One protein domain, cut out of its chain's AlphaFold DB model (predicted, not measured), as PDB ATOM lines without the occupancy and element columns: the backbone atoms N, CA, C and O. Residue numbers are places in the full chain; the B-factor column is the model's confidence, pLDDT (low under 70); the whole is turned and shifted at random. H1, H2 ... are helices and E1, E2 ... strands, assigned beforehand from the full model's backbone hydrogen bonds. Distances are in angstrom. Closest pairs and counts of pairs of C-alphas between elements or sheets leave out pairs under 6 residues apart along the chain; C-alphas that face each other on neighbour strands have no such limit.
ATOM      1  N   LEU A   3     334.126 563.375 489.674       67.75
ATOM      2  CA  LEU A   3     334.295 562.649 488.410       67.75
ATOM      3  C   LEU A   3     333.602 561.275 488.356       67.75
ATOM      4  O   LEU A   3     332.981 560.962 487.349       67.75
ATOM      5  N   LEU A   4     333.662 560.468 489.424       70.56
ATOM      6  CA  LEU A   4     333.076 559.117 489.409       70.56
ATOM      7  C   LEU A   4     331.538 559.148 489.365       70.56
ATOM      8  O   LEU A   4     330.925 558.383 488.633       70.56
ATOM      9  N   VAL A   5     330.919 560.070 490.111       73.06
ATOM     10  CA  VAL A   5     329.454 560.235 490.141       73.06
ATOM     11  C   VAL A   5     328.940 560.734 488.789       73.06
ATOM     12  O   VAL A   5     327.916 560.261 488.307       73.06
ATOM     13  N   GLN A   6     329.674 561.644 488.142       72.12
ATOM     14  CA  GLN A   6     329.342 562.110 486.793       72.12
ATOM     15  C   GLN A   6     329.443 560.989 485.751       72.12
ATOM     16  O   GLN A   6     328.588 560.899 484.874       72.12
ATOM     17  N   LEU A   7     330.450 560.119 485.860       69.88
ATOM     18  CA  LEU A   7     330.650 559.010 484.927       69.88
ATOM     19  C   LEU A   7     329.531 557.962 485.041       69.88
ATOM     20  O   LEU A   7     328.966 557.565 484.028       69.88
ATOM     21  N   ILE A   8     329.144 557.609 486.272       72.94
ATOM     22  CA  ILE A   8     328.036 556.678 486.542       72.94
ATOM     23  C   ILE A   8     326.702 557.239 486.029       72.94
ATOM     24  O   ILE A   8     325.934 556.518 485.395       72.94
ATOM     25  N   ASN A   9     326.427 558.527 486.254       75.81
ATOM     26  CA  ASN A   9     325.194 559.149 485.761       75.81
ATOM     27  C   ASN A   9     325.128 559.148 484.226       75.81
ATOM     28  O   ASN A   9     324.083 558.828 483.665       75.81
ATOM     29  N   ASN A  10     326.248 559.420 483.548       74.75
ATOM     30  CA  ASN A  10     326.309 559.380 482.085       74.75
ATOM     31  C   ASN A  10     326.043 557.973 481.525       74.75
ATOM     32  O   ASN A  10     325.364 557.837 480.510       74.75
ATOM     33  N   GLU A  11     326.554 556.920 482.168       75.81
ATOM     34  CA  GLU A  11     326.292 555.537 481.747       75.81
ATOM     35  C   GLU A  11     324.819 555.150 481.923       75.81
ATOM     36  O   GLU A  11     324.229 554.544 481.028       75.81
ATOM     37  N   ILE A  12     324.201 555.553 483.037       78.75
ATOM     38  CA  ILE A  12     322.772 555.324 483.292       78.75
ATOM     39  C   ILE A  12     321.912 556.057 482.254       78.75
ATOM     40  O   ILE A  12     320.964 555.481 481.714       78.75
ATOM     41  N   ASP A  13     322.243 557.310 481.939       81.06
ATOM     42  CA  ASP A  13     321.517 558.099 480.942       81.06
ATOM     43  C   ASP A  13     321.649 557.505 479.535       81.06
ATOM     44  O   ASP A  13     320.658 557.428 478.801       81.06
ATOM     45  N   ASN A  14     322.837 557.014 479.179       82.25
ATOM     46  CA  ASN A  14     323.068 556.331 477.909       82.25
ATOM     47  C   ASN A  14     322.254 555.038 477.807       82.25
ATOM     48  O   ASN A  14     321.509 554.875 476.842       82.25
ATOM     49  N   ALA A  15     322.298 554.172 478.823       81.31
ATOM     50  CA  ALA A  15     321.523 552.930 478.840       81.31
ATOM     51  C   ALA A  15     320.006 553.193 478.753       81.31
ATOM     52  O   ALA A  15     319.270 552.504 478.041       81.31
ATOM     53  N   ASN A  16     319.517 554.237 479.429       85.25
ATOM     54  CA  ASN A  16     318.113 554.640 479.352       85.25
ATOM     55  C   ASN A  16     317.720 555.148 477.959       85.25
ATOM     56  O   ASN A  16     316.609 554.875 477.493       85.25
ATOM     57  N   ASN A  17     318.600 555.892 477.292       87.69
ATOM     58  CA  ASN A  17     318.356 556.375 475.936       87.69
ATOM     59  C   ASN A  17     318.413 555.244 474.909       87.69
ATOM     60  O   ASN A  17     317.560 555.201 474.026       87.69
ATOM     61  N   GLU A  18     319.335 554.293 475.056       88.62
ATOM     62  CA  GLU A  18     319.380 553.091 474.221       88.62
ATOM     63  C   GLU A  18     318.079 552.297 474.326       88.62
ATOM     64  O   GLU A  18     317.443 552.021 473.310       88.62
ATOM     65  N   ASN A  19     317.606 552.024 475.546       89.12
ATOM     66  CA  ASN A  19     316.337 551.327 475.763       89.12
ATOM     67  C   ASN A  19     315.149 552.045 475.101       89.12
ATOM     68  O   ASN A  19     314.308 551.401 474.471       89.12
ATOM     69  N   LYS A  20     315.097 553.383 475.188       90.94
ATOM     70  CA  LYS A  20     314.082 554.188 474.490       90.94
ATOM     71  C   LYS A  20     314.180 554.022 472.979       90.94
ATOM     72  O   LYS A  20     313.157 553.798 472.343       90.94
ATOM     73  N   VAL A  21     315.381 554.106 472.409       91.81
ATOM     74  CA  VAL A  21     315.604 553.951 470.964       91.81
ATOM     75  C   VAL A  21     315.172 552.564 470.491       91.81
ATOM     76  O   VAL A  21     314.454 552.472 469.499       91.81
ATOM     77  N   TYR A  22     315.521 551.498 471.214       93.12
ATOM     78  CA  TYR A  22     315.081 550.140 470.878       93.12
ATOM     79  C   TYR A  22     313.558 550.003 470.900       93.12
ATOM     80  O   TYR A  22     312.971 549.471 469.957       93.12
ATOM     81  N   ALA A  23     312.901 550.521 471.938       93.50
ATOM     82  CA  ALA A  23     311.448 550.469 472.044       93.50
ATOM     83  C   ALA A  23     310.754 551.320 470.963       93.50
ATOM     84  O   ALA A  23     309.777 550.877 470.362       93.50
ATOM     85  N   MET A  24     311.290 552.506 470.653       95.19
ATOM     86  CA  MET A  24     310.820 553.345 469.546       95.19
ATOM     87  C   MET A  24     310.972 552.637 468.202       95.19
ATOM     88  O   MET A  24     310.041 552.654 467.403       95.19
ATOM     89  N   ARG A  25     312.120 551.995 467.963       95.38
ATOM     90  CA  ARG A  25     312.396 551.253 466.731       95.38
ATOM     91  C   ARG A  25     311.423 550.095 466.557       95.38
ATOM     92  O   ARG A  25     310.796 549.981 465.510       95.38
ATOM     93  N   SER A  26     311.242 549.301 467.611       95.19
ATOM     94  CA  SER A  26     310.286 548.195 467.624       95.19
ATOM     95  C   SER A  26     308.863 548.673 467.322       95.19
ATOM     96  O   SER A  26     308.172 548.051 466.520       95.19
ATOM     97  N   LEU A  27     308.446 549.812 467.888       95.50
ATOM     98  CA  LEU A  27     307.135 550.392 467.606       95.50
ATOM     99  C   LEU A  27     307.002 550.852 466.149       95.50
ATOM    100  O   LEU A  27     306.009 550.524 465.503       95.50
ATOM    101  N   THR A  28     307.994 551.576 465.617       96.19
ATOM    102  CA  THR A  28     307.975 552.009 464.210       96.19
ATOM    103  C   THR A  28     307.965 550.825 463.253       96.19
ATOM    104  O   THR A  28     307.208 550.842 462.291       96.19
ATOM    105  N   ASP A  29     308.735 549.774 463.540       96.38
ATOM    106  CA  ASP A  29     308.788 548.571 462.708       96.38
ATOM    107  C   ASP A  29     307.468 547.790 462.774       96.38
ATOM    108  O   ASP A  29     306.994 547.293 461.756       96.38
ATOM    109  N   ASN A  30     306.819 547.732 463.940       96.19
ATOM    110  CA  ASN A  30     305.507 547.100 464.078       96.19
ATOM    111  C   ASN A  30     304.425 547.827 463.260       96.19
ATOM    112  O   ASN A  30     303.599 547.193 462.602       96.19
ATOM    113  N   ILE A  31     304.456 549.162 463.244       96.06
ATOM    114  CA  ILE A  31     303.543 549.973 462.427       96.06
ATOM    115  C   ILE A  31     303.819 549.757 460.942       96.06
ATOM    116  O   ILE A  31     302.890 549.453 460.196       96.06
ATOM    117  N   SER A  32     305.084 549.839 460.521       96.25
ATOM    118  CA  SER A  32     305.483 549.561 459.137       96.25
ATOM    119  C   SER A  32     305.021 548.179 458.682       96.25
ATOM    120  O   SER A  32     304.425 548.038 457.615       96.25
ATOM    121  N   ASN A  33     305.217 547.157 459.517       95.69
ATOM    122  CA  ASN A  33     304.772 545.798 459.230       95.69
ATOM    123  C   ASN A  33     303.247 545.701 459.149       95.69
ATOM    124  O   ASN A  33     302.739 545.051 458.244       95.69
ATOM    125  N   SER A  34     302.509 546.371 460.033       95.06
ATOM    126  CA  SER A  34     301.038 546.390 459.995       95.06
ATOM    127  C   SER A  34     300.512 546.995 458.693       95.06
ATOM    128  O   SER A  34     299.596 546.450 458.075       95.06
ATOM    129  N   ILE A  35     301.145 548.073 458.225       94.62
ATOM    130  CA  ILE A  35     300.857 548.707 456.935       94.62
ATOM    131  C   ILE A  35     301.133 547.722 455.786       94.62
ATOM    132  O   ILE A  35     300.252 547.468 454.964       94.62
ATOM    133  N   ILE A  36     302.315 547.100 455.752       94.19
ATOM    134  CA  ILE A  36     302.704 546.145 454.699       94.19
ATOM    135  C   ILE A  36     301.788 544.910 454.689       94.19
ATOM    136  O   ILE A  36     301.385 544.438 453.622       94.19
ATOM    137  N   LEU A  37     301.416 544.397 455.863       94.31
ATOM    138  CA  LEU A  37     300.490 543.273 456.002       94.31
ATOM    139  C   LEU A  37     299.098 543.642 455.488       94.31
ATOM    140  O   LEU A  37     298.537 542.896 454.687       94.31
ATOM    141  N   SER A  38     298.583 544.821 455.863       93.56
ATOM    142  CA  SER A  38     297.292 545.305 455.361       93.56
ATOM    143  C   SER A  38     297.270 545.376 453.831       93.56
ATOM    144  O   SER A  38     296.308 544.936 453.208       93.56
ATOM    145  N   TYR A  39     298.369 545.826 453.217       93.62
ATOM    146  CA  TYR A  39     298.503 545.918 451.768       93.62
ATOM    147  C   TYR A  39     298.602 544.544 451.086       93.62
ATOM    148  O   TYR A  39     297.881 544.270 450.125       93.62
ATOM    149  N   SER A  40     299.470 543.663 451.590       91.94
ATOM    150  CA  SER A  40     299.750 542.358 450.969       91.94
ATOM    151  C   SER A  40     298.589 541.361 451.054       91.94
ATOM    152  O   SER A  40     298.499 540.473 450.210       91.94
ATOM    153  N   GLY A  41     297.665 541.531 452.007       89.25
ATOM    154  CA  GLY A  41     296.458 540.704 452.118       89.25
ATOM    155  C   GLY A  41     295.384 540.958 451.047       89.25
ATOM    156  O   GLY A  41     294.408 540.213 450.991       89.25
ATOM    157  N   GLY A  42     295.554 541.970 450.187       85.69
ATOM    158  CA  GLY A  42     294.613 542.314 449.116       85.69
ATOM    159  C   GLY A  42     293.568 543.368 449.503       85.69
ATOM    160  O   GLY A  42     293.540 543.869 450.625       85.69
ATOM    161  N   ASN A  43     292.718 543.747 448.544       90.00
ATOM    162  CA  ASN A  43     291.734 544.818 448.726       90.00
ATOM    163  C   ASN A  43     290.682 544.445 449.789       90.00
ATOM    164  O   ASN A  43     290.108 543.357 449.743       90.00
ATOM    165  N   GLY A  44     290.417 545.353 450.727       88.50
ATOM    166  CA  GLY A  44     289.531 545.148 451.875       88.50
ATOM    167  C   GLY A  44     290.167 544.398 453.052       88.50
ATOM    168  O   GLY A  44     289.477 544.144 454.041       88.50
ATOM    169  N   HIS A  45     291.452 544.032 452.977       93.69
ATOM    170  CA  HIS A  45     292.163 543.415 454.096       93.69
ATOM    171  C   HIS A  45     292.446 544.435 455.207       93.69
ATOM    172  O   HIS A  45     292.733 545.600 454.931       93.69
ATOM    173  N   LYS A  46     292.347 543.988 456.464       93.56
ATOM    174  CA  LYS A  46     292.301 544.842 457.657       93.56
ATOM    175  C   LYS A  46     293.263 544.350 458.731       93.56
ATOM    176  O   LYS A  46     293.223 543.176 459.096       93.56
ATOM    177  N   VAL A  47     294.069 545.257 459.278       95.44
ATOM    178  CA  VAL A  47     294.984 545.007 460.400       95.44
ATOM    179  C   VAL A  47     294.706 546.023 461.500       95.44
ATOM    180  O   VAL A  47     294.627 547.221 461.238       95.44
ATOM    181  N   TYR A  48     294.565 545.548 462.734       95.25
ATOM    182  CA  TYR A  48     294.349 546.398 463.904       95.25
ATOM    183  C   TYR A  48     295.648 546.556 464.682       95.25
ATOM    184  O   TYR A  48     296.380 545.585 464.878       95.25
ATOM    185  N   LEU A  49     295.909 547.770 465.157       95.62
ATOM    186  CA  LEU A  49     297.061 548.070 465.992       95.62
ATOM    187  C   LEU A  49     296.673 549.012 467.130       95.62
ATOM    188  O   LEU A  49     296.187 550.120 466.896       95.62
ATOM    189  N   SER A  50     296.971 548.597 468.356       95.12
ATOM    190  CA  SER A  50     296.822 549.429 469.550       95.12
ATOM    191  C   SER A  50     298.171 550.047 469.911       95.12
ATOM    192  O   SER A  50     299.170 549.343 470.080       95.12
ATOM    193  N   LEU A  51     298.215 551.374 470.032       95.00
ATOM    194  CA  LEU A  51     299.439 552.090 470.375       95.00
ATOM    195  C   LEU A  51     299.630 552.175 471.896       95.00
ATOM    196  O   LEU A  51     298.689 552.521 472.619       95.00
ATOM    197  N   PRO A  52     300.850 551.928 472.414       94.81
ATOM    198  CA  PRO A  52     301.113 552.008 473.845       94.81
ATOM    199  C   PRO A  52     300.912 553.434 474.369       94.81
ATOM    200  O   PRO A  52     301.085 554.415 473.650       94.81
ATOM    201  N   LYS A  53     300.599 553.581 475.656       94.31
ATOM    202  CA  LYS A  53     300.414 554.904 476.277       94.31
ATOM    203  C   LYS A  53     301.695 555.751 476.314       94.31
ATOM    204  O   LYS A  53     301.624 556.974 476.307       94.31
ATOM    205  N   SER A  54     302.857 555.111 476.391       93.19
ATOM    206  CA  SER A  54     304.169 555.766 476.436       93.19
ATOM    207  C   SER A  54     305.271 554.776 476.076       93.19
ATOM    208  O   SER A  54     305.087 553.573 476.265       93.19
ATOM    209  N   ILE A  55     306.436 555.274 475.666       91.12
ATOM    210  CA  ILE A  55     307.636 554.465 475.429       91.12
ATOM    211  C   ILE A  55     308.628 554.758 476.547       91.12
ATOM    212  O   ILE A  55     309.130 555.875 476.632       91.12
ATOM    213  N   CYS A  56     308.894 553.793 477.433       87.88
ATOM    214  CA  CYS A  56     309.837 553.961 478.552       87.88
ATOM    215  C   CYS A  56     309.617 555.283 479.331       87.88
ATOM    216  O   CYS A  56     310.547 556.068 479.521       87.88
ATOM    217  N   ASN A  57     308.365 555.553 479.731       86.44
ATOM    218  CA  ASN A  57     307.916 556.782 480.411       86.44
ATOM    219  C   ASN A  57     308.081 558.093 479.619       86.44
ATOM    220  O   ASN A  57     307.948 559.177 480.179       86.44
ATOM    221  N   CYS A  58     308.343 558.015 478.316       86.44
ATOM    222  CA  CYS A  58     308.418 559.159 477.423       86.44
ATOM    223  C   CYS A  58     307.152 559.234 476.549       86.44
ATOM    224  O   CYS A  58     306.681 558.232 476.000       86.44
ATOM    225  N   GLN A  59     306.569 560.435 476.487       92.31
ATOM    226  CA  GLN A  59     305.479 560.761 475.567       92.31
ATOM    227  C   GLN A  59     306.037 560.830 474.149       92.31
ATOM    228  O   GLN A  59     307.122 561.379 473.939       92.31
ATOM    229  N   TYR A  60     305.301 560.274 473.195       94.31
ATOM    230  CA  TYR A  60     305.763 560.159 471.822       94.31
ATOM    231  C   TYR A  60     304.656 560.500 470.832       94.31
ATOM    232  O   TYR A  60     303.475 560.309 471.120       94.31
ATOM    233  N   ASN A  61     305.075 560.952 469.654       93.69
ATOM    234  CA  ASN A  61     304.208 561.169 468.504       93.69
ATOM    235  C   ASN A  61     304.687 560.303 467.346       93.69
ATOM    236  O   ASN A  61     305.900 560.121 467.166       93.69
ATOM    237  N   ILE A  62     303.740 559.807 466.552       96.12
ATOM    238  CA  ILE A  62     304.039 559.033 465.354       96.12
ATOM    239  C   ILE A  62     303.504 559.749 464.129       96.12
ATOM    240  O   ILE A  62     302.355 560.178 464.102       96.12
ATOM    241  N   TYR A  63     304.335 559.822 463.099       95.06
ATOM    242  CA  TYR A  63     303.985 560.395 461.811       95.06
ATOM    243  C   TYR A  63     304.243 559.370 460.727       95.06
ATOM    244  O   TYR A  63     305.350 558.854 460.619       95.06
ATOM    245  N   ILE A  64     303.248 559.118 459.898       95.00
ATOM    246  CA  ILE A  64     303.417 558.406 458.642       95.00
ATOM    247  C   ILE A  64     303.497 559.480 457.564       95.00
ATOM    248  O   ILE A  64     302.596 560.316 457.458       95.00
ATOM    249  N   LYS A  65     304.603 559.513 456.826       91.06
ATOM    250  CA  LYS A  65     304.816 560.453 455.728       91.06
ATOM    251  C   LYS A  65     305.438 559.726 454.558       91.06
ATOM    252  O   LYS A  65     306.502 559.142 454.723       91.06
ATOM    253  N   GLU A  66     304.799 559.835 453.400       85.00
ATOM    254  CA  GLU A  66     305.278 559.224 452.159       85.00
ATOM    255  C   GLU A  66     305.514 557.714 452.337       85.00
ATOM    256  O   GLU A  66     304.555 556.951 452.462       85.00
ATOM    257  N   ASP A  67     306.775 557.298 452.372       88.88
ATOM    258  CA  ASP A  67     307.255 555.929 452.498       88.88
ATOM    259  C   ASP A  67     307.923 555.660 453.864       88.88
ATOM    260  O   ASP A  67     308.642 554.676 454.038       88.88
ATOM    261  N   GLU A  68     307.687 556.504 454.873       93.50
ATOM    262  CA  GLU A  68     308.345 556.400 456.177       93.50
ATOM    263  C   GLU A  68     307.391 556.579 457.370       93.50
ATOM    264  O   GLU A  68     306.516 557.445 457.413       93.50
ATOM    265  N   VAL A  69     307.622 555.767 458.403       96.25
ATOM    266  CA  VAL A  69     307.017 555.881 459.732       96.25
ATOM    267  C   VAL A  69     308.047 556.480 460.679       96.25
ATOM    268  O   VAL A  69     309.085 555.879 460.951       96.25
ATOM    269  N   TYR A  70     307.745 557.648 461.225       96.00
ATOM    270  CA  TYR A  70     308.573 558.383 462.171       96.00
ATOM    271  C   TYR A  70     307.999 558.301 463.577       96.00
ATOM    272  O   TYR A  70     306.818 558.557 463.778       96.00
ATOM    273  N   CYS A  71     308.854 558.057 464.565       95.50
ATOM    274  CA  CYS A  71     308.526 558.201 465.979       95.50
ATOM    275  C   CYS A  71     309.439 559.251 466.610       95.50
ATOM    276  O   CYS A  71     310.663 559.193 466.467       95.50
ATOM    277  N   VAL A  72     308.848 560.189 467.346       94.00
ATOM    278  CA  VAL A  72     309.569 561.239 468.075       94.00
ATOM    279  C   VAL A  72     309.244 561.118 469.557       94.00
ATOM    280  O   VAL A  72     308.072 561.114 469.916       94.00
ATOM    281  N   CYS A  73     310.270 561.023 470.404       92.06
ATOM    282  CA  CYS A  73     310.138 560.949 471.861       92.06
ATOM    283  C   CYS A  73     311.144 561.907 472.516       92.06
ATOM    284  O   CYS A  73     312.337 561.607 472.618       92.06
ATOM    285  N   GLY A  74     310.687 563.098 472.911       87.81
ATOM    286  CA  GLY A  74     311.579 564.181 473.337       87.81
ATOM    287  C   GLY A  74     312.583 564.551 472.234       87.81
ATOM    288  O   GLY A  74     312.185 564.898 471.125       87.81
ATOM    289  N   ASN A  75     313.882 564.441 472.527       88.19
ATOM    290  CA  ASN A  75     314.963 564.721 471.569       88.19
ATOM    291  C   ASN A  75     315.356 563.509 470.706       88.19
ATOM    292  O   ASN A  75     316.193 563.637 469.812       88.19
ATOM    293  N   LEU A  76     314.782 562.333 470.968       91.00
ATOM    294  CA  LEU A  76     315.078 561.109 470.229       91.00
ATOM    295  C   LEU A  76     314.129 560.968 469.040       91.00
ATOM    296  O   LEU A  76     312.936 561.275 469.130       91.00
ATOM    297  N   LYS A  77     314.662 560.470 467.923       92.62
ATOM    298  CA  LYS A  77     313.908 560.193 466.698       92.62
ATOM    299  C   LYS A  77     314.259 558.804 466.187       92.62
ATOM    300  O   LYS A  77     315.429 558.436 466.155       92.62
ATOM    301  N   CYS A  78     313.250 558.055 465.772       92.81
ATOM    302  CA  CYS A  78     313.399 556.784 465.073       92.81
ATOM    303  C   CYS A  78     312.550 556.804 463.812       92.81
ATOM    304  O   CYS A  78     311.533 557.499 463.754       92.81
ATOM    305  N   LYS A  79     312.978 556.037 462.814       93.94
ATOM    306  CA  LYS A  79     312.209 555.836 461.597       93.94
ATOM    307  C   LYS A  79     312.259 554.390 461.131       93.94
ATOM    308  O   LYS A  79     313.233 553.684 461.409       93.94
ATOM    309  N   SER A  80     311.229 554.008 460.394       96.00
ATOM    310  CA  SER A  80     311.111 552.750 459.673       96.00
ATOM    311  C   SER A  80     310.535 553.034 458.286       96.00
ATOM    312  O   SER A  80     309.731 553.950 458.136       96.00
ATOM    313  N   THR A  81     310.983 552.299 457.273       92.88
ATOM    314  CA  THR A  81     310.583 552.512 455.874       92.88
ATOM    315  C   THR A  81     309.481 551.525 455.501       92.88
ATOM    316  O   THR A  81     309.511 550.362 455.904       92.88
ATOM    317  N   ILE A  82     308.524 551.986 454.709       92.44
ATOM    318  CA  ILE A  82     307.444 551.208 454.105       92.44
ATOM    319  C   ILE A  82     307.541 551.340 452.585       92.44
ATOM    320  O   ILE A  82     307.966 552.361 452.071       92.44
ATOM    321  N   PHE A  83     307.139 550.314 451.840       88.88
ATOM    322  CA  PHE A  83     307.206 550.322 450.366       88.88
ATOM    323  C   PHE A  83     305.820 550.235 449.730       88.88
ATOM    324  O   PHE A  83     305.640 549.646 448.665       88.88
ATOM    325  N   VAL A  84     304.819 550.770 450.424       89.75
ATOM    326  CA  VAL A  84     303.421 550.734 449.998       89.75
ATOM    327  C   VAL A  84     302.806 552.122 450.150       89.75
ATOM    328  O   VAL A  84     303.156 552.841 451.088       89.75
ATOM    329  N   PRO A  85     301.897 552.518 449.249       89.94
ATOM    330  CA  PRO A  85     301.259 553.822 449.321       89.94
ATOM    331  C   PRO A  85     300.331 553.905 450.541       89.94
ATOM    332  O   PRO A  85     299.445 553.068 450.724       89.94
ATOM    333  N   VAL A  86     300.511 554.948 451.348       92.38
ATOM    334  CA  VAL A  86     299.709 555.266 452.537       92.38
ATOM    335  C   VAL A  86     299.478 556.776 452.601       92.38
ATOM    336  O   VAL A  86     300.258 557.557 452.058       92.38
ATOM    337  N   ASP A  87     298.376 557.203 453.212       87.69
ATOM    338  CA  ASP A  87     298.144 558.626 453.470       87.69
ATOM    339  C   ASP A  87     299.056 559.176 454.567       87.69
ATOM    340  O   ASP A  87     299.358 558.494 455.547       87.69
ATOM    341  N   ASN A  88     299.436 560.449 454.428       91.75
ATOM    342  CA  ASN A  88     300.124 561.159 455.496       91.75
ATOM    343  C   ASN A  88     299.184 561.274 456.699       91.75
ATOM    344  O   ASN A  88     298.134 561.913 456.613       91.75
ATOM    345  N   VAL A  89     299.566 560.676 457.823       94.12
ATOM    346  CA  VAL A  89     298.719 560.609 459.016       94.12
ATOM    347  C   VAL A  89     299.558 560.712 460.284       94.12
ATOM    348  O   VAL A  89     300.693 560.242 460.347       94.12
ATOM    349  N   GLU A  90     298.995 561.349 461.305       94.56
ATOM    350  CA  GLU A  90     299.555 561.375 462.653       94.56
ATOM    351  C   GLU A  90     298.820 560.351 463.522       94.56
ATOM    352  O   GLU A  90     297.587 560.291 463.517       94.56
ATOM    353  N   LEU A  91     299.579 559.535 464.255       93.62
ATOM    354  CA  LEU A  91     299.040 558.576 465.211       93.62
ATOM    355  C   LEU A  91     299.358 559.023 466.639       93.62
ATOM    356  O   LEU A  91     300.467 559.471 466.942       93.62
ATOM    357  N   TYR A  92     298.384 558.846 467.524       92.62
ATOM    358  CA  TYR A  92     298.415 559.306 468.904       92.62
ATOM    359  C   TYR A  92     298.508 558.126 469.871       92.62
ATOM    360  O   TYR A  92     297.916 557.068 469.661       92.62
ATOM    361  N   ALA A  93     299.243 558.320 470.964       93.44
ATOM    362  CA  ALA A  93     299.397 557.311 472.003       93.44
ATOM    363  C   ALA A  93     298.049 556.900 472.621       93.44
ATOM    364  O   ALA A  93     297.126 557.709 472.741       93.44
ATOM    365  N   ASN A  94     297.966 555.644 473.080       93.62
ATOM    366  CA  ASN A  94     296.768 555.089 473.719       93.62
ATOM    367  C   ASN A  94     295.509 555.152 472.828       93.62
ATOM    368  O   ASN A  94     294.392 555.330 473.323       93.62
ATOM    369  N   LYS A  95     295.701 555.055 471.510       93.94
ATOM    370  CA  LYS A  95     294.643 554.945 470.505       93.94
ATOM    371  C   LYS A  95     294.801 553.656 469.720       93.94
ATOM    372  O   LYS A  95     295.894 553.089 469.647       93.94
ATOM    373  N   GLU A  96     293.698 553.221 469.135       94.06
ATOM    374  CA  GLU A  96     293.655 552.067 468.253       94.06
ATOM    375  C   GLU A  96     293.434 552.528 466.821       94.06
ATOM    376  O   GLU A  96     292.684 553.471 466.552       94.06
ATOM    377  N   TYR A  97     294.125 551.862 465.907       95.44
ATOM    378  CA  TYR A  97     294.102 552.179 464.495       95.44
ATOM    379  C   TYR A  97     293.785 550.937 463.683       95.44
ATOM    380  O   TYR A  97     294.336 549.858 463.909       95.44
ATOM    381  N   LEU A  98     292.902 551.124 462.714       95.12
ATOM    382  CA  LEU A  98     292.614 550.177 461.657       95.12
ATOM    383  C   LEU A  98     293.401 550.586 460.409       95.12
ATOM    384  O   LEU A  98     293.235 551.696 459.904       95.12
ATOM    385  N   PHE A  99     294.224 549.670 459.915       94.00
ATOM    386  CA  PHE A  99     294.905 549.750 458.628       94.00
ATOM    387  C   PHE A  99     294.127 548.910 457.624       94.00
ATOM    388  O   PHE A  99     293.984 547.702 457.810       94.00
ATOM    389  N   GLU A 100     293.618 549.538 456.573       94.62
ATOM    390  CA  GLU A 100     292.804 548.886 455.551       94.62
ATOM    391  C   GLU A 100     293.361 549.175 454.162       94.62
ATOM    392  O   GLU A 100     293.606 550.331 453.823       94.62
ATOM    393  N   ASN A 101     293.550 548.140 453.344       94.06
ATOM    394  CA  ASN A 101     293.874 548.337 451.935       94.06
ATOM    395  C   ASN A 101     292.599 548.661 451.154       94.06
ATOM    396  O   ASN A 101     291.731 547.806 450.984       94.06
ATOM    397  N   GLU A 102     292.506 549.889 450.662       91.62
ATOM    398  CA  GLU A 102     291.402 550.397 449.864       91.62
ATOM    399  C   GLU A 102     291.969 550.945 448.547       91.62
ATOM    400  O   GLU A 102     292.738 551.904 448.536       91.62
ATOM    401  N   ASN A 103     291.598 550.338 447.415       89.88
ATOM    402  CA  ASN A 103     292.018 550.771 446.074       89.88
ATOM    403  C   ASN A 103     293.550 550.807 445.873       89.88
ATOM    404  O   ASN A 103     294.082 551.755 445.297       89.88
ATOM    405  N   ASN A 104     294.258 549.759 446.318       88.75
ATOM    406  CA  ASN A 104     295.726 549.657 446.270       88.75
ATOM    407  C   ASN A 104     296.433 550.780 447.040       88.75
ATOM    408  O   ASN A 104     297.491 551.260 446.629       88.75
ATOM    409  N   LYS A 105     295.849 551.198 448.161       90.50
ATOM    410  CA  LYS A 105     296.426 552.161 449.093       90.50
ATOM    411  C   LYS A 105     296.005 551.810 450.509       90.50
ATOM    412  O   LYS A 105     294.861 551.433 450.740       90.50
ATOM    413  N   VAL A 106     296.915 551.943 451.466       91.38
ATOM    414  CA  VAL A 106     296.581 551.740 452.876       91.38
ATOM    415  C   VAL A 106     295.948 553.010 453.430       91.38
ATOM    416  O   VAL A 106     296.552 554.084 453.438       91.38
ATOM    417  N   ARG A 107     294.721 552.873 453.919       92.44
ATOM    418  CA  ARG A 107     293.997 553.880 454.679       92.44
ATOM    419  C   ARG A 107     294.126 553.574 456.165       92.44
ATOM    420  O   ARG A 107     293.972 552.429 456.584       92.44
ATOM    421  N   VAL A 108     294.374 554.609 456.961       92.94
ATOM    422  CA  VAL A 108     294.478 554.502 458.420       92.94
ATOM    423  C   VAL A 108     293.287 555.202 459.064       92.94
ATOM    424  O   VAL A 108     293.023 556.371 458.781       92.94
ATOM    425  N   VAL A 109     292.552 554.494 459.921       91.94
ATOM    426  CA  VAL A 109     291.342 554.994 460.587       91.94
ATOM    427  C   VAL A 109     291.483 554.827 462.096       91.94
ATOM    428  O   VAL A 109     291.737 553.724 462.571       91.94
ATOM    429  N   MET A 110     291.307 555.915 462.850       91.31
ATOM    430  CA  MET A 110     291.238 555.862 464.315       91.31
ATOM    431  C   MET A 110     289.898 555.253 464.744       91.31
ATOM    432  O   MET A 110     288.857 555.675 464.235       91.31
ATOM    433  N   GLN A 111     289.941 554.279 465.652       81.69
ATOM    434  CA  GLN A 111     288.759 553.675 466.280       81.69
ATOM    435  C   GLN A 111     288.406 554.377 467.598       81.69
ATOM    436  O   GLN A 111     289.332 554.873 468.290       81.69
TER     437      GLN A 111
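Overview. This is residues 3 to 111 of the 111 residues of an uncharacterized protein of Methanothermus fervidus (strain ATCC 43054 / DSM 2088 / JCM 10308 / V24 S) (UniProt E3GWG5). One long helix, H1, makes the length: its residues 3 to 15 stick out free, and the rest packs along two small antiparallel sheets, E4 E3 E2 E5 beside its residues 17 to 35 and E1 E6 E7 beside 30 to 40. The printed part has 109 residues, with one named helix followed by seven named strands, and is of mixed class, helices and strands. It is loose, with a radius of gyration of the C-alphas of 16.3 A and spans of 61 by 25 by 19 A.

Along the chain. H1, residues 3 to 40, runs 54.8 A from C-alpha 3 at (334.295, 562.649, 488.410) to C-alpha 40 at (299.750, 542.358, 450.969). The strands are E1, 46 to 50; E2, 60 to 65; E3, 68 to 73; E4, 76 to 81, 17.3 A long; E5, 89 to 91; E6, 96 to 101, 16.7 A long; and E7, 106 to 110, ending at C-alpha 110 at (291.238, 555.862, 464.315).

Arrangement. H1 is on one face of the sheet E4 E3 E2 E5, two layers, at a height over the sheet of 6.7 A; it lies over E4 and E3, along the strands, at 27 degrees to E4 on the local plane. The closest C-alphas of H1 and E4 are those of Thr 28 and Ser 80, 5.6 A apart. E2 E3 E4 form a meander, each strand the antiparallel neighbour of the one before, and with E5 beside E2 a Greek key; N 71 and O 78 are 2.9 A apart, N 63 and O 70 2.9 A, N 64 and O 89 2.8 A. H1 is also on one face of the sheet E1 E6 E7, again two layers; N 47 and O 99 are 2.9 A apart, N 98 and O 109 2.9 A. In H1 every O i to N i+4 pair is within hydrogen-bond range.

Size, cuts and confidence. The C-alphas of Leu 3 and Asn 103, the two farthest apart, are 61.0 A apart. The printed part has no cut and no long link. Mean pLDDT of the printed part is 90.4, and residues 3 and 7 are under 70.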